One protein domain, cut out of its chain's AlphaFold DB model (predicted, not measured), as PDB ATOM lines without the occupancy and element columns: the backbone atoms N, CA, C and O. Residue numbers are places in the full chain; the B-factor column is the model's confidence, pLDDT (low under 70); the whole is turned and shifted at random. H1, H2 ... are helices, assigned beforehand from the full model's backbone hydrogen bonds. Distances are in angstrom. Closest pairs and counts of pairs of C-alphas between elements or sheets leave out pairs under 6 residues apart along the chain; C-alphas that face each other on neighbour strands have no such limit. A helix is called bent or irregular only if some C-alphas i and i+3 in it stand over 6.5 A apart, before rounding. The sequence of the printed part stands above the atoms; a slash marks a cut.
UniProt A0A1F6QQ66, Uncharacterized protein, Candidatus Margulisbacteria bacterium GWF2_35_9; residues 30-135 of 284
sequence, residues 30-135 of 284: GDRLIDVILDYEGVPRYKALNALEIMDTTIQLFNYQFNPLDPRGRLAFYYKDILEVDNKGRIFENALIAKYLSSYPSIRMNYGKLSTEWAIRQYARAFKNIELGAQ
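This is residues 30 to 135 of the 284 residues of an uncharacterized protein of Candidatus Margulisbacteria bacterium GWF2_35_9 (UniProt A0A1F6QQ66). A rounded, all-helix body is built round one long helix, H5, with H1 packed on its residues 117 to 124, H3 on its residues 123 to 127 and H4 on its residues 122 to 130; H2 crosses H3 and stays apart from H5, and a long loop, residues 98 to 116, runs round the outside from H4 to H5. The printed part has 106 residues with five named helices, H1 to H5 in chain order, and no named strand. It is compact, with a radius of gyration of the C-alphas of 12.7 A and spans of 34 by 32 by 27 A.

H1, residues 30 to 40, begins with C-alpha 30 at (201.456, 178.271, 147.591) and is 15.5 A long. H2, residues 51 to 62, is 15.4 A long and irregular: C-alphas 53 and 56 are 7.1 A apart. H3, residues 73 to 85, measures 19.3 A. H4 is residues 90 to 97. H5, residues 117 to 134, measures 25.8 A and ends with C-alpha 134 at (185.569, 189.872, 172.361).

H5 is the hub. Its residues 117 to 124 touch H1 at a shallow tilt of 30 degrees, the same way; the closest C-alphas, Leu 38 and Ala 124, are 6.6 A apart. Residues 75 to 79 of H3 touch residues 123 to 127 of H5, closest at C-alphas Leu 75 and Ala 124, 6.8 A; the tilt of 36 degrees is only just steep. H4 touches residues 122 to 130 of H5, closest at C-alphas Ala 95 and Ala 126, 4.7 A, at a steep tilt of 46 degrees, opposite ways. H2 touches H3 about perpendicular, at 85 degrees, with C-alphas Thr 58 and Ala 76 closest at 5.4 A. H2 and H5 are apart. Every O i to N i+4 pair is within hydrogen-bond range in H1, H4 and H5, against 6 of 8 in H2 and 8 of 9 in H3.

The C-alphas farthest apart, Leu 52 and Ser 103, are 35.7 A apart. The printed part has no cut; H4 to H5 is a long link. The pLDDT is under 70 at residues 30, 47 to 53, 87 to 88 and 105 to 115.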
ATOM      1  N   GLY A  30     202.328 178.590 146.450       64.38
ATOM      2  CA  GLY A  30     201.456 178.271 147.591       64.38
ATOM      3  C   GLY A  30     201.275 179.411 148.600       64.38
ATOM      4  O   GLY A  30     200.179 179.600 149.120       64.38
ATOM      5  N   ASP A  31     202.296 180.246 148.796       75.88
ATOM      6  CA  ASP A  31     202.241 181.408 149.689       75.88
ATOM      7  C   ASP A  31     201.222 182.469 149.234       75.88
ATOM      8  O   ASP A  31     200.476 183.019 150.045       75.88
ATOM      9  N   ARG A  32     201.095 182.714 147.923       81.19
ATOM     10  CA  ARG A  32     200.127 183.691 147.399       81.19
ATOM     11  C   ARG A  32     198.686 183.229 147.608       81.19
ATOM     12  O   ARG A  32     197.809 184.051 147.860       81.19
ATOM     13  N   LEU A  33     198.436 181.923 147.535       84.06
ATOM     14  CA  LEU A  33     197.121 181.357 147.829       84.06
ATOM     15  C   LEU A  33     196.768 181.494 149.314       84.06
ATOM     16  O   LEU A  33     195.636 181.841 149.650       84.06
ATOM     17  N   ILE A  34     197.739 181.279 150.202       86.31
ATOM     18  CA  ILE A  34     197.554 181.481 151.643       86.31
ATOM     19  C   ILE A  34     197.213 182.941 151.937       86.31
ATOM     20  O   ILE A  34     196.266 183.199 152.675       86.31
ATOM     21  N   ASP A  35     197.912 183.890 151.319       87.56
ATOM     22  CA  ASP A  35     197.592 185.314 151.439       87.56
ATOM     23  C   ASP A  35     196.154 185.631 151.035       87.56
ATOM     24  O   ASP A  35     195.439 186.299 151.778       87.56
ATOM     25  N   VAL A  36     195.701 185.099 149.896       88.75
ATOM     26  CA  VAL A  36     194.320 185.274 149.426       88.75
ATOM     27  C   VAL A  36     193.315 184.682 150.414       88.75
ATOM     28  O   VAL A  36     192.266 185.277 150.653       88.75
ATOM     29  N   ILE A  37     193.617 183.527 151.012       90.12
ATOM     30  CA  ILE A  37     192.771 182.917 152.045       90.12
ATOM     31  C   ILE A  37     192.692 183.820 153.275       90.12
ATOM     32  O   ILE A  37     191.599 184.080 153.765       90.12
ATOM     33  N   LEU A  38     193.829 184.296 153.775       91.56
ATOM     34  CA  LEU A  38     193.886 185.120 154.981       91.56
ATOM     35  C   LEU A  38     193.200 186.472 154.774       91.56
ATOM     36  O   LEU A  38     192.420 186.888 155.629       91.56
ATOM     37  N   ASP A  39     193.413 187.103 153.619       91.38
ATOM     38  CA  ASP A  39     192.740 188.346 153.245       91.38
ATOM     39  C   ASP A  39     191.215 188.114 153.097       91.38
ATOM     40  O   ASP A  39     190.413 188.921 153.568       91.38
ATOM     41  N   TYR A  40     190.786 186.982 152.515       91.62
ATOM     42  CA  TYR A  40     189.366 186.606 152.403       91.62
ATOM     43  C   TYR A  40     188.693 186.417 153.769       91.62
ATOM     44  O   TYR A  40     187.564 186.870 153.958       91.62
ATOM     45  N   GLU A  41     189.370 185.745 154.702       93.00
ATOM     46  CA  GLU A  41     188.877 185.484 156.059       93.00
ATOM     47  C   GLU A  41     189.104 186.684 157.007       93.00
ATOM     48  O   GLU A  41     188.889 186.565 158.211       93.00
ATOM     49  N   GLY A  42     189.546 187.841 156.491       90.62
ATOM     50  CA  GLY A  42     189.670 189.084 157.256       90.62
ATOM     51  C   GLY A  42     190.803 189.095 158.282       90.62
ATOM     52  O   GLY A  42     190.680 189.772 159.303       90.62
ATOM     53  N   VAL A  43     191.880 188.332 158.049       89.88
ATOM     54  CA  VAL A  43     193.088 188.297 158.889       89.88
ATOM     55  C   VAL A  43     194.062 189.388 158.418       89.88
ATOM     56  O   VAL A  43     194.653 189.252 157.342       89.88
ATOM     57  N   PRO A  44     194.271 190.469 159.195       83.62
ATOM     58  CA  PRO A  44     195.110 191.582 158.764       83.62
ATOM     59  C   PRO A  44     196.576 191.195 158.550       83.62
ATOM     60  O   PRO A  44     197.133 190.338 159.244       83.62
ATOM     61  N   ARG A  45     197.231 191.905 157.625       80.44
ATOM     62  CA  ARG A  45     198.689 191.850 157.447       80.44
ATOM     63  C   ARG A  45     199.370 192.542 158.630       80.44
ATOM     64  O   ARG A  45     198.975 193.649 158.987       80.44
ATOM     65  N   TYR A  46     200.404 191.938 159.210       70.50
ATOM     66  CA  TYR A  46     201.215 192.607 160.231       70.50
ATOM     67  C   TYR A  46     202.333 193.438 159.588       70.50
ATOM     68  O   TYR A  46     202.806 193.138 158.489       70.50
ATOM     69  N   LYS A  47     202.772 194.489 160.289       53.75
ATOM     70  CA  LYS A  47     204.035 195.178 159.991       53.75
ATOM     71  C   LYS A  47     205.172 194.341 160.574       53.75
ATOM     72  O   LYS A  47     205.050 193.908 161.712       53.75
ATOM     73  N   ALA A  48     206.205 194.098 159.766       52.78
ATOM     74  CA  ALA A  48     207.395 193.287 160.042       52.78
ATOM     75  C   ALA A  48     207.676 193.076 161.542       52.78
ATOM     76  O   ALA A  48     208.163 193.972 162.227       52.78
ATOM     77  N   LEU A  49     207.336 191.889 162.041       55.19
ATOM     78  CA  LEU A  49     207.688 191.478 163.394       55.19
ATOM     79  C   LEU A  49     209.147 191.045 163.432       55.19
ATOM     80  O   LEU A  49     209.701 190.580 162.431       55.19
ATOM     81  N   ASN A  50     209.744 191.141 164.615       61.47
ATOM     82  CA  ASN A  50     210.991 190.462 164.906       61.47
ATOM     83  C   ASN A  50     210.755 188.956 164.719       61.47
ATOM     84  O   ASN A  50     209.997 188.349 165.472       61.47
ATOM     85  N   ALA A  51     211.352 188.357 163.685       61.00
ATOM     86  CA  ALA A  51     211.140 186.951 163.336       61.00
ATOM     87  C   ALA A  51     211.384 186.005 164.527       61.00
ATOM     88  O   ALA A  51     210.724 184.975 164.635       61.00
ATOM     89  N   LEU A  52     212.268 186.402 165.451       64.06
ATOM     90  CA  LEU A  52     212.566 185.682 166.688       64.06
ATOM     91  C   LEU A  52     211.365 185.596 167.645       64.06
ATOM     92  O   LEU A  52     211.199 184.592 168.323       64.06
ATOM     93  N   GLU A  53     210.493 186.605 167.681       68.06
ATOM     94  CA  GLU A  53     209.380 186.681 168.642       68.06
ATOM     95  C   GLU A  53     208.169 185.822 168.272       68.06
ATOM     96  O   GLU A  53     207.302 185.595 169.117       68.06
ATOM     97  N   ILE A  54     208.077 185.388 167.014       73.62
ATOM     98  CA  ILE A  54     206.994 184.525 166.530       73.62
ATOM     99  C   ILE A  54     207.448 183.082 166.310       73.62
ATOM    100  O   ILE A  54     206.592 182.216 166.151       73.62
ATOM    101  N   MET A  55     208.756 182.797 166.332       75.69
ATOM    102  CA  MET A  55     209.307 181.451 166.127       75.69
ATOM    103  C   MET A  55     208.674 180.419 167.064       75.69
ATOM    104  O   MET A  55     208.109 179.433 166.586       75.69
ATOM    105  N   ASP A  56     208.672 180.677 168.370       76.88
ATOM    106  CA  ASP A  56     208.091 179.758 169.354       76.88
ATOM    107  C   ASP A  56     206.600 179.519 169.092       76.88
ATOM    108  O   ASP A  56     206.122 178.383 169.111       76.88
ATOM    109  N   THR A  57     205.866 180.574 168.743       77.94
ATOM    110  CA  THR A  57     204.435 180.500 168.437       77.94
ATOM    111  C   THR A  57     204.158 179.739 167.138       77.94
ATOM    112  O   THR A  57     203.170 179.010 167.044       77.94
ATOM    113  N   THR A  58     205.038 179.849 166.136       77.31
ATOM    114  CA  THR A  58     204.935 179.064 164.895       77.31
ATOM    115  C   THR A  58     205.164 177.580 165.148       77.31
ATOM    116  O   THR A  58     204.390 176.759 164.655       77.31
ATOM    117  N   ILE A  59     206.139 177.231 165.995       77.94
ATOM    118  CA  ILE A  59     206.382 175.847 166.405       77.94
ATOM    119  C   ILE A  59     205.175 175.314 167.180       77.94
ATOM    120  O   ILE A  59     204.709 174.215 166.900       77.94
ATOM    121  N   GLN A  60     204.599 176.089 168.097       76.25
ATOM    122  CA  GLN A  60     203.415 175.653 168.845       76.25
ATOM    123  C   GLN A  60     202.183 175.445 167.951       76.25
ATOM    124  O   GLN A  60     201.447 174.474 168.127       76.25
ATOM    125  N   LEU A  61     201.951 176.339 166.984       76.75
ATOM    126  CA  LEU A  61     200.753 176.297 166.144       76.75
ATOM    127  C   LEU A  61     200.867 175.288 164.989       76.75
ATOM    128  O   LEU A  61     199.892 174.609 164.659       76.75
ATOM    129  N   PHE A  62     202.049 175.180 164.377       77.12
ATOM    130  CA  PHE A  62     202.267 174.415 163.146       77.12
ATOM    131  C   PHE A  62     203.262 173.259 163.283       77.12
ATOM    132  O   PHE A  62     203.316 172.422 162.386       77.12
ATOM    133  N   ASN A  63     203.992 173.162 164.398       75.31
ATOM    134  CA  ASN A  63     205.028 172.155 164.656       75.31
ATOM    135  C   ASN A  63     206.255 172.243 163.727       75.31
ATOM    136  O   ASN A  63     206.972 171.262 163.536       75.31
ATOM    137  N   TYR A  64     206.500 173.413 163.136       77.50
ATOM    138  CA  TYR A  64     207.734 173.737 162.423       77.50
ATOM    139  C   TYR A  64     207.939 175.250 162.374       77.50
ATOM    140  O   TYR A  64     207.014 176.033 162.591       77.50
ATOM    141  N   GLN A  65     209.173 175.651 162.093       75.56
ATOM    142  CA  GLN A  65     209.560 177.045 161.977       75.56
ATOM    143  C   GLN A  65     209.323 177.552 160.552       75.56
ATOM    144  O   GLN A  65     209.708 176.901 159.579       75.56
ATOM    145  N   PHE A  66     208.726 178.734 160.426       73.75
ATOM    146  CA  PHE A  66     208.544 179.384 159.133       73.75
ATOM    147  C   PHE A  66     209.739 180.237 158.706       73.75
ATOM    148  O   PHE A  66     210.517 180.728 159.526       73.75
ATOM    149  N   ASN A  67     209.822 180.482 157.398       74.12
ATOM    150  CA  ASN A  67     210.557 181.627 156.873       74.12
ATOM    151  C   ASN A  67     209.879 182.928 157.369       74.12
ATOM    152  O   ASN A  67     208.650 182.979 157.402       74.12
ATOM    153  N   PRO A  68     210.624 183.993 157.718       71.25
ATOM    154  CA  PRO A  68     210.046 185.291 158.091       71.25
ATOM    155  C   PRO A  68     209.026 185.885 157.100       71.25
ATOM    156  O   PRO A  68     208.183 186.685 157.503       71.25
ATOM    157  N   LEU A  69     209.108 185.516 155.818       76.62
ATOM    158  CA  LEU A  69     208.197 185.959 154.754       76.62
ATOM    159  C   LEU A  69     206.962 185.064 154.582       76.62
ATOM    160  O   LEU A  69     206.128 185.334 153.720       76.62
ATOM    161  N   ASP A  70     206.842 183.999 155.369       82.19
ATOM    162  CA  ASP A  70     205.729 183.071 155.262       82.19
ATOM    163  C   ASP A  70     204.409 183.744 155.677       82.19
ATOM    164  O   ASP A  70     204.280 184.225 156.811       82.19
ATOM    165  N   PRO A  71     203.385 183.744 154.814       82.50
ATOM    166  CA  PRO A  71     202.109 184.390 155.107       82.50
ATOM    167  C   PRO A  71     201.372 183.761 156.298       82.50
ATOM    168  O   PRO A  71     200.589 184.435 156.975       82.50
ATOM    169  N   ARG A  72     201.660 182.494 156.631       84.06
ATOM    170  CA  ARG A  72     201.125 181.813 157.825       84.06
ATOM    171  C   ARG A  72     201.638 182.434 159.122       84.06
ATOM    172  O   ARG A  72     200.982 182.277 160.153       84.06
ATOM    173  N   GLY A  73     202.732 183.202 159.078       82.25
ATOM    174  CA  GLY A  73     203.217 184.000 160.205       82.25
ATOM    175  C   GLY A  73     202.148 184.933 160.781       82.25
ATOM    176  O   GLY A  73     202.141 185.182 161.985       82.25
ATOM    177  N   ARG A  74     201.163 185.359 159.968       85.88
ATOM    178  CA  ARG A  74     200.029 186.177 160.434       85.88
ATOM    179  C   ARG A  74     199.216 185.437 161.490       85.88
ATOM    180  O   ARG A  74     198.881 186.008 162.516       85.88
ATOM    181  N   LEU A  75     198.938 184.155 161.256       86.81
ATOM    182  CA  LEU A  75     198.178 183.315 162.183       86.81
ATOM    183  C   LEU A  75     198.943 183.091 163.492       86.81
ATOM    184  O   LEU A  75     198.341 183.117 164.559       86.81
ATOM    185  N   ALA A  76     200.266 182.911 163.421       83.56
ATOM    186  CA  ALA A  76     201.097 182.781 164.615       83.56
ATOM    187  C   ALA A  76     201.106 184.070 165.451       83.56
ATOM    188  O   ALA A  76     201.026 183.996 166.672       83.56
ATOM    189  N   PHE A  77     201.124 185.243 164.815       83.31
ATOM    190  CA  PHE A  77     201.006 186.514 165.528       83.31
ATOM    191  C   PHE A  77     199.696 186.610 166.327       83.31
ATOM    192  O   PHE A  77     199.741 186.780 167.540       83.31
ATOM    193  N   TYR A  78     198.539 186.378 165.694       82.69
ATOM    194  CA  TYR A  78     197.252 186.396 166.410       82.69
ATOM    195  C   TYR A  78     197.141 185.306 167.481       82.69
ATOM    196  O   TYR A  78     196.431 185.474 168.471       82.69
ATOM    197  N   TYR A  79     197.834 184.179 167.308       83.75
ATOM    198  CA  TYR A  79     197.889 183.145 168.337       83.75
ATOM    199  C   TYR A  79     198.633 183.598 169.586       83.75
ATOM    200  O   TYR A  79     198.164 183.316 170.687       83.75
ATOM    201  N   LYS A  80     199.727 184.351 169.428       82.12
ATOM    202  CA  LYS A  80     200.458 184.946 170.551       82.12
ATOM    203  C   LYS A  80     199.539 185.843 171.384       82.12
ATOM    204  O   LYS A  80     199.420 185.618 172.584       82.12
ATOM    205  N   ASP A  81     198.809 186.752 170.737       81.81
ATOM    206  CA  ASP A  81     197.870 187.662 171.412       81.81
ATOM    207  C   ASP A  81     196.772 186.902 172.180       81.81
ATOM    208  O   ASP A  81     196.360 187.294 173.271       81.81
ATOM    209  N   ILE A  82     196.297 185.775 171.637       79.31
ATOM    210  CA  ILE A  82     195.311 184.938 172.330       79.31
ATOM    211  C   ILE A  82     195.917 184.247 173.550       79.31
ATOM    212  O   ILE A  82     195.247 184.170 174.579       79.31
ATOM    213  N   LEU A  83     197.148 183.740 173.456       76.81
ATOM    214  CA  LEU A  83     197.824 183.091 174.582       76.81
ATOM    215  C   LEU A  83     198.068 184.056 175.749       76.81
ATOM    216  O   LEU A  83     198.020 183.630 176.901       76.81
ATOM    217  N   GLU A  84     198.264 185.348 175.478       77.94
ATOM    218  CA  GLU A  84     198.389 186.373 176.522       77.94
ATOM    219  C   GLU A  84     197.089 186.556 177.325       77.94
ATOM    220  O   GLU A  84     197.126 186.791 178.535       77.94
ATOM    221  N   VAL A  85     195.929 186.399 176.678       72.00
ATOM    222  CA  VAL A  85     194.605 186.546 177.310       72.00
ATOM    223  C   VAL A  85     194.099 185.226 177.903       72.00
ATOM    224  O   VAL A  85     193.444 185.208 178.946       72.00
ATOM    225  N   ASP A  86     194.409 184.104 177.258       71.00
ATOM    226  CA  ASP A  86     194.058 182.752 177.676       71.00
ATOM    227  C   ASP A  86     195.311 181.879 177.698       71.00
ATOM    228  O   ASP A  86     195.606 181.139 176.760       71.00
ATOM    229  N   ASN A  87     196.005 181.929 178.837       59.38
ATOM    230  CA  ASN A  87     197.281 181.259 179.114       59.38
ATOM    231  C   ASN A  87     197.264 179.724 178.896       59.38
ATOM    232  O   ASN A  87     198.282 179.054 179.023       59.38
ATOM    233  N   LYS A  88     196.100 179.116 178.617       63.22
ATOM    234  CA  LYS A  88     195.967 177.683 178.308       63.22
ATOM    235  C   LYS A  88     195.409 177.402 176.908       63.22
ATOM    236  O   LYS A  88     195.143 176.237 176.621       63.22
ATOM    237  N   GLY A  89     195.174 178.422 176.080       72.38
ATOM    238  CA  GLY A  89     194.677 178.292 174.705       72.38
ATOM    239  C   GLY A  89     193.340 177.551 174.573       72.38
ATOM    240  O   GLY A  89     193.008 177.053 173.495       72.38
ATOM    241  N   ARG A  90     192.560 177.447 175.654       76.44
ATOM    242  CA  ARG A  90     191.316 176.662 175.717       76.44
ATOM    243  C   ARG A  90     190.224 177.273 174.854       76.44
ATOM    244  O   ARG A  90     189.463 176.552 174.213       76.44
ATOM    245  N   ILE A  91     190.153 178.596 174.842       79.94
ATOM    246  CA  ILE A  91     189.263 179.390 174.004       79.94
ATOM    247  C   ILE A  91     189.598 179.137 172.534       79.94
ATOM    248  O   ILE A  91     188.688 178.892 171.741       79.94
ATOM    249  N   PHE A  92     190.888 179.115 172.185       82.69
ATOM    250  CA  PHE A  92     191.327 178.804 170.825       82.69
ATOM    251  C   PHE A  92     191.019 177.365 170.424       82.69
ATOM    252  O   PHE A  92     190.475 177.136 169.348       82.69
ATOM    253  N   GLU A  93     191.264 176.396 171.304       79.00
ATOM    254  CA  GLU A  93     190.851 175.007 171.090       79.00
ATOM    255  C   GLU A  93     189.346 174.885 170.824       79.00
ATOM    256  O   GLU A  93     188.941 174.243 169.854       79.00
ATOM    257  N   ASN A  94     188.515 175.534 171.646       78.75
ATOM    258  CA  ASN A  94     187.064 175.543 171.469       78.75
ATOM    259  C   ASN A  94     186.662 176.198 170.135       78.75
ATOM    260  O   ASN A  94     185.761 175.709 169.455       78.75
ATOM    261  N   ALA A  95     187.334 177.281 169.739       85.94
ATOM    262  CA  ALA A  95     187.104 177.943 168.459       85.94
ATOM    263  C   ALA A  95     187.504 177.049 167.270       85.94
ATOM    264  O   ALA A  95     186.764 176.949 166.294       85.94
ATOM    265  N   LEU A  96     188.621 176.326 167.364       83.31
ATOM    266  CA  LEU A  96     189.089 175.425 166.309       83.31
ATOM    267  C   LEU A  96     188.161 174.237 166.065       83.31
ATOM    268  O   LEU A  96     188.019 173.800 164.923       83.31
ATOM    269  N   ILE A  97     187.508 173.711 167.100       78.69
ATOM    270  CA  ILE A  97     186.530 172.623 166.942       78.69
ATOM    271  C   ILE A  97     185.127 173.126 166.571       78.69
ATOM    272  O   ILE A  97     184.246 172.320 166.237       78.69
ATOM    273  N   ALA A  98     184.911 174.444 166.600       83.00
ATOM    274  CA  ALA A  98     183.636 175.060 166.283       83.00
ATOM    275  C   ALA A  98     183.264 174.888 164.802       83.00
ATOM    276  O   ALA A  98     184.099 174.648 163.922       83.00
ATOM    277  N   LYS A  99     181.963 174.990 164.512       84.12
ATOM    278  CA  LYS A  99     181.433 174.872 163.150       84.12
ATOM    279  C   LYS A  99     181.187 176.252 162.541       84.12
ATOM    280  O   LYS A  99     180.378 177.027 163.043       84.12
ATOM    281  N   TYR A 100     181.817 176.509 161.402       84.00
ATOM    282  CA  TYR A 100     181.637 177.732 160.622       84.00
ATOM    283  C   TYR A 100     180.803 177.431 159.380       84.00
ATOM    284  O   TYR A 100     181.168 176.591 158.560       84.00
ATOM    285  N   LEU A 101     179.647 178.083 159.256       82.62
ATOM    286  CA  LEU A 101     178.782 177.971 158.087       82.62
ATOM    287  C   LEU A 101     179.304 178.938 157.024       82.62
ATOM    288  O   LEU A 101     178.861 180.080 156.921       82.62
ATOM    289  N   SER A 102     180.307 178.487 156.279       78.19
ATOM    290  CA  SER A 102     180.999 179.290 155.275       78.19
ATOM    291  C   SER A 102     180.608 178.920 153.843       78.19
ATOM    292  O   SER A 102     180.138 177.812 153.591       78.19
ATOM    293  N   SER A 103     180.840 179.847 152.912       73.94
ATOM    294  CA  SER A 103     180.825 179.588 151.469       73.94
ATOM    295  C   SER A 103     181.919 178.597 151.048       73.94
ATOM    296  O   SER A 103     181.727 177.858 150.088       73.94
ATOM    297  N   TYR A 104     183.040 178.549 151.783       71.69
ATOM    298  CA  TYR A 104     184.159 177.642 151.518       71.69
ATOM    299  C   TYR A 104     184.368 176.652 152.668       71.69
ATOM    300  O   TYR A 104     184.313 177.044 153.842       71.69
ATOM    301  N   PRO A 105     184.653 175.374 152.363       68.12
ATOM    302  CA  PRO A 105     184.865 174.363 153.386       68.12
ATOM    303  C   PRO A 105     186.113 174.661 154.229       68.12
ATOM    304  O   PRO A 105     187.109 175.200 153.748       68.12
ATOM    305  N   SER A 106     186.052 174.266 155.496       69.69
ATOM    306  CA  SER A 106     187.192 174.181 156.410       69.69
ATOM    307  C   SER A 106     187.121 172.862 157.181       69.69
ATOM    308  O   SER A 106     186.038 172.287 157.338       69.69
ATOM    309  N   ILE A 107     188.266 172.351 157.639       67.06
ATOM    310  CA  ILE A 107     188.329 171.076 158.368       67.06
ATOM    311  C   ILE A 107     188.638 171.338 159.839       67.06
ATOM    312  O   ILE A 107     189.614 172.000 160.178       67.06
ATOM    313  N   ARG A 108     187.804 170.763 160.711       66.06
ATOM    314  CA  ARG A 108     188.029 170.698 162.160       66.06
ATOM    315  C   ARG A 108     189.092 169.639 162.435       66.06
ATOM    316  O   ARG A 108     188.859 168.469 162.139       66.06
ATOM    317  N   MET A 109     190.230 170.027 162.993       59.56
ATOM    318  CA  MET A 109     191.292 169.093 163.366       59.56
ATOM    319  C   MET A 109     191.816 169.410 164.762       59.56
ATOM    320  O   MET A 109     191.743 170.549 165.218       59.56
ATOM    321  N   ASN A 110     192.351 168.387 165.429       52.75
ATOM    322  CA  ASN A 110     193.164 168.594 166.623       52.75
ATOM    323  C   ASN A 110     194.440 169.358 166.231       52.75
ATOM    324  O   ASN A 110     194.906 169.231 165.096       52.75
ATOM    325  N   TYR A 111     194.976 170.140 167.171       47.81
ATOM    326  CA  TYR A 111     196.156 170.991 166.997       47.81
ATOM    327  C   TYR A 111     197.289 170.345 166.175       47.81
ATOM    328  O   TYR A 111     197.644 169.182 166.381       47.81
ATOM    329  N   GLY A 112     197.896 171.154 165.300       51.72
ATOM    330  CA  GLY A 112     199.322 171.051 164.997       51.72
ATOM    331  C   GLY A 112     199.790 170.097 163.900       51.72
ATOM    332  O   GLY A 112     200.896 169.589 164.042       51.72
ATOM    333  N   LYS A 113     199.036 169.807 162.821       53.78
ATOM    334  CA  LYS A 113     199.562 168.849 161.811       53.78
ATOM    335  C   LYS A 113     199.452 169.165 160.323       53.78
ATOM    336  O   LYS A 113     200.058 168.425 159.559       53.78
ATOM    337  N   LEU A 114     198.755 170.209 159.865       57.00
ATOM    338  CA  LEU A 114     198.645 170.468 158.420       57.00
ATOM    339  C   LEU A 114     198.533 171.959 158.092       57.00
ATOM    340  O   LEU A 114     197.726 172.675 158.677       57.00
ATOM    341  N   SER A 115     199.297 172.395 157.090       69.56
ATOM    342  CA  SER A 115     199.228 173.733 156.494       69.56
ATOM    343  C   SER A 115     198.413 173.751 155.199       69.56
ATOM    344  O   SER A 115     198.731 174.490 154.270       69.56
ATOM    345  N   THR A 116     197.412 172.877 155.097       76.69
ATOM    346  CA  THR A 116     196.512 172.853 153.941       76.69
ATOM    347  C   THR A 116     195.624 174.090 153.948       76.69
ATOM    348  O   THR A 116     195.345 174.670 154.998       76.69
ATOM    349  N   GLU A 117     195.112 174.466 152.781       80.50
ATOM    350  CA  GLU A 117     194.185 175.593 152.631       80.50
ATOM    351  C   GLU A 117     192.989 175.499 153.588       80.50
ATOM    352  O   GLU A 117     192.606 176.475 154.230       80.50
ATOM    353  N   TRP A 118     192.413 174.302 153.739       79.12
ATOM    354  CA  TRP A 118     191.268 174.073 154.620       79.12
ATOM    355  C   TRP A 118     191.604 174.223 156.104       79.12
ATOM    356  O   TRP A 118     190.747 174.664 156.874       79.12
ATOM    357  N   ALA A 119     192.824 173.852 156.504       80.56
ATOM    358  CA  ALA A 119     193.300 174.035 157.869       80.56
ATOM    359  C   ALA A 119     193.570 175.518 158.146       80.56
ATOM    360  O   ALA A 119     193.090 176.049 159.143       80.56
ATOM    361  N   ILE A 120     194.240 176.214 157.222       85.81
ATOM    362  CA  ILE A 120     194.511 177.659 157.306       85.81
ATOM    363  C   ILE A 120     193.207 178.452 157.437       85.81
ATOM    364  O   ILE A 120     193.110 179.315 158.309       85.81
ATOM    365  N   ARG A 121     192.167 178.107 156.666       89.06
ATOM    366  CA  ARG A 121     190.823 178.689 156.840       89.06
ATOM    367  C   ARG A 121     190.253 178.448 158.229       89.06
ATOM    368  O   ARG A 121     189.690 179.361 158.821       89.06
ATOM    369  N   GLN A 122     190.366 177.227 158.756       87.88
ATOM    370  CA  GLN A 122     189.850 176.924 160.091       87.88
ATOM    371  C   GLN A 122     190.578 177.737 161.167       87.88
ATOM    372  O   GLN A 122     189.916 178.287 162.044       87.88
ATOM    373  N   TYR A 123     191.906 177.861 161.070       88.00
ATOM    374  CA  TYR A 123     192.694 178.715 161.957       88.00
ATOM    375  C   TYR A 123     192.233 180.172 161.863       88.00
ATOM    376  O   TYR A 123     191.867 180.753 162.880       88.00
ATOM    377  N   ALA A 124     192.158 180.736 160.654       91.75
ATOM    378  CA  ALA A 124     191.699 182.107 160.429       91.75
ATOM    379  C   ALA A 124     190.316 182.370 161.053       91.75
ATOM    380  O   ALA A 124     190.133 183.325 161.805       91.75
ATOM    381  N   ARG A 125     189.355 181.468 160.832       91.44
ATOM    382  CA  ARG A 125     188.007 181.565 161.412       91.44
ATOM    383  C   ARG A 125     188.004 181.426 162.928       91.44
ATOM    384  O   ARG A 125     187.223 182.108 163.586       91.44
ATOM    385  N   ALA A 126     188.853 180.572 163.492       90.56
ATOM    386  CA  ALA A 126     189.020 180.458 164.938       90.56
ATOM    387  C   ALA A 126     189.500 181.779 165.548       90.56
ATOM    388  O   ALA A 126     188.878 182.254 166.500       90.56
ATOM    389  N   PHE A 127     190.509 182.415 164.943       90.75
ATOM    390  CA  PHE A 127     190.978 183.741 165.351       90.75
ATOM    391  C   PHE A 127     189.866 184.782 165.266       90.75
ATOM    392  O   PHE A 127     189.531 185.401 166.277       90.75
ATOM    393  N   LYS A 128     189.212 184.915 164.104       92.81
ATOM    394  CA  LYS A 128     188.122 185.885 163.929       92.81
ATOM    395  C   LYS A 128     186.955 185.645 164.878       92.81
ATOM    396  O   LYS A 128     186.351 186.604 165.339       92.81
ATOM    397  N   ASN A 129     186.629 184.396 165.204       93.62
ATOM    398  CA  ASN A 129     185.549 184.087 166.142       93.62
ATOM    399  C   ASN A 129     185.817 184.642 167.539       93.62
ATOM    400  O   ASN A 129     184.899 185.124 168.203       93.62
ATOM    401  N   ILE A 130     187.074 184.570 167.973       91.75
ATOM    402  CA  ILE A 130     187.520 185.079 169.269       91.75
ATOM    403  C   ILE A 130     187.594 186.600 169.226       91.75
ATOM    404  O   ILE A 130     187.000 187.255 170.078       91.75
ATOM    405  N   GLU A 131     188.241 187.152 168.200       90.56
ATOM    406  CA  GLU A 131     188.393 188.595 167.999       90.56
ATOM    407  C   GLU A 131     187.033 189.306 167.933       90.56
ATOM    408  O   GLU A 131     186.771 190.228 168.704       90.56
ATOM    409  N   LEU A 132     186.134 188.855 167.053       92.31
ATOM    410  CA  LEU A 132     184.798 189.438 166.895       92.31
ATOM    411  C   LEU A 132     183.951 189.221 168.150       92.31
ATOM    412  O   LEU A 132     183.187 190.099 168.544       92.31
ATOM    413  N   GLY A 133     184.083 188.065 168.799       90.56
ATOM    414  CA  GLY A 133     183.349 187.767 170.021       90.56
ATOM    415  C   GLY A 133     183.770 188.626 171.213       90.56
ATOM    416  O   GLY A 133     182.911 189.056 171.979       90.56
ATOM    417  N   ALA A 134     185.057 188.966 171.331       88.06
ATOM    418  CA  ALA A 134     185.569 189.872 172.361       88.06
ATOM    419  C   ALA A 134     185.011 191.305 172.236       88.06
ATOM    420  O   ALA A 134     184.935 192.040 173.223       88.06
ATOM    421  N   GLN A 135     184.566 191.698 171.038       89.94
ATOM    422  CA  GLN A 135     183.899 192.983 170.799       89.94
ATOM    423  C   GLN A 135     182.436 192.985 171.281       89.94
ATOM    424  O   GLN A 135     181.841 194.050 171.468       89.94
TER     425      GLN A 135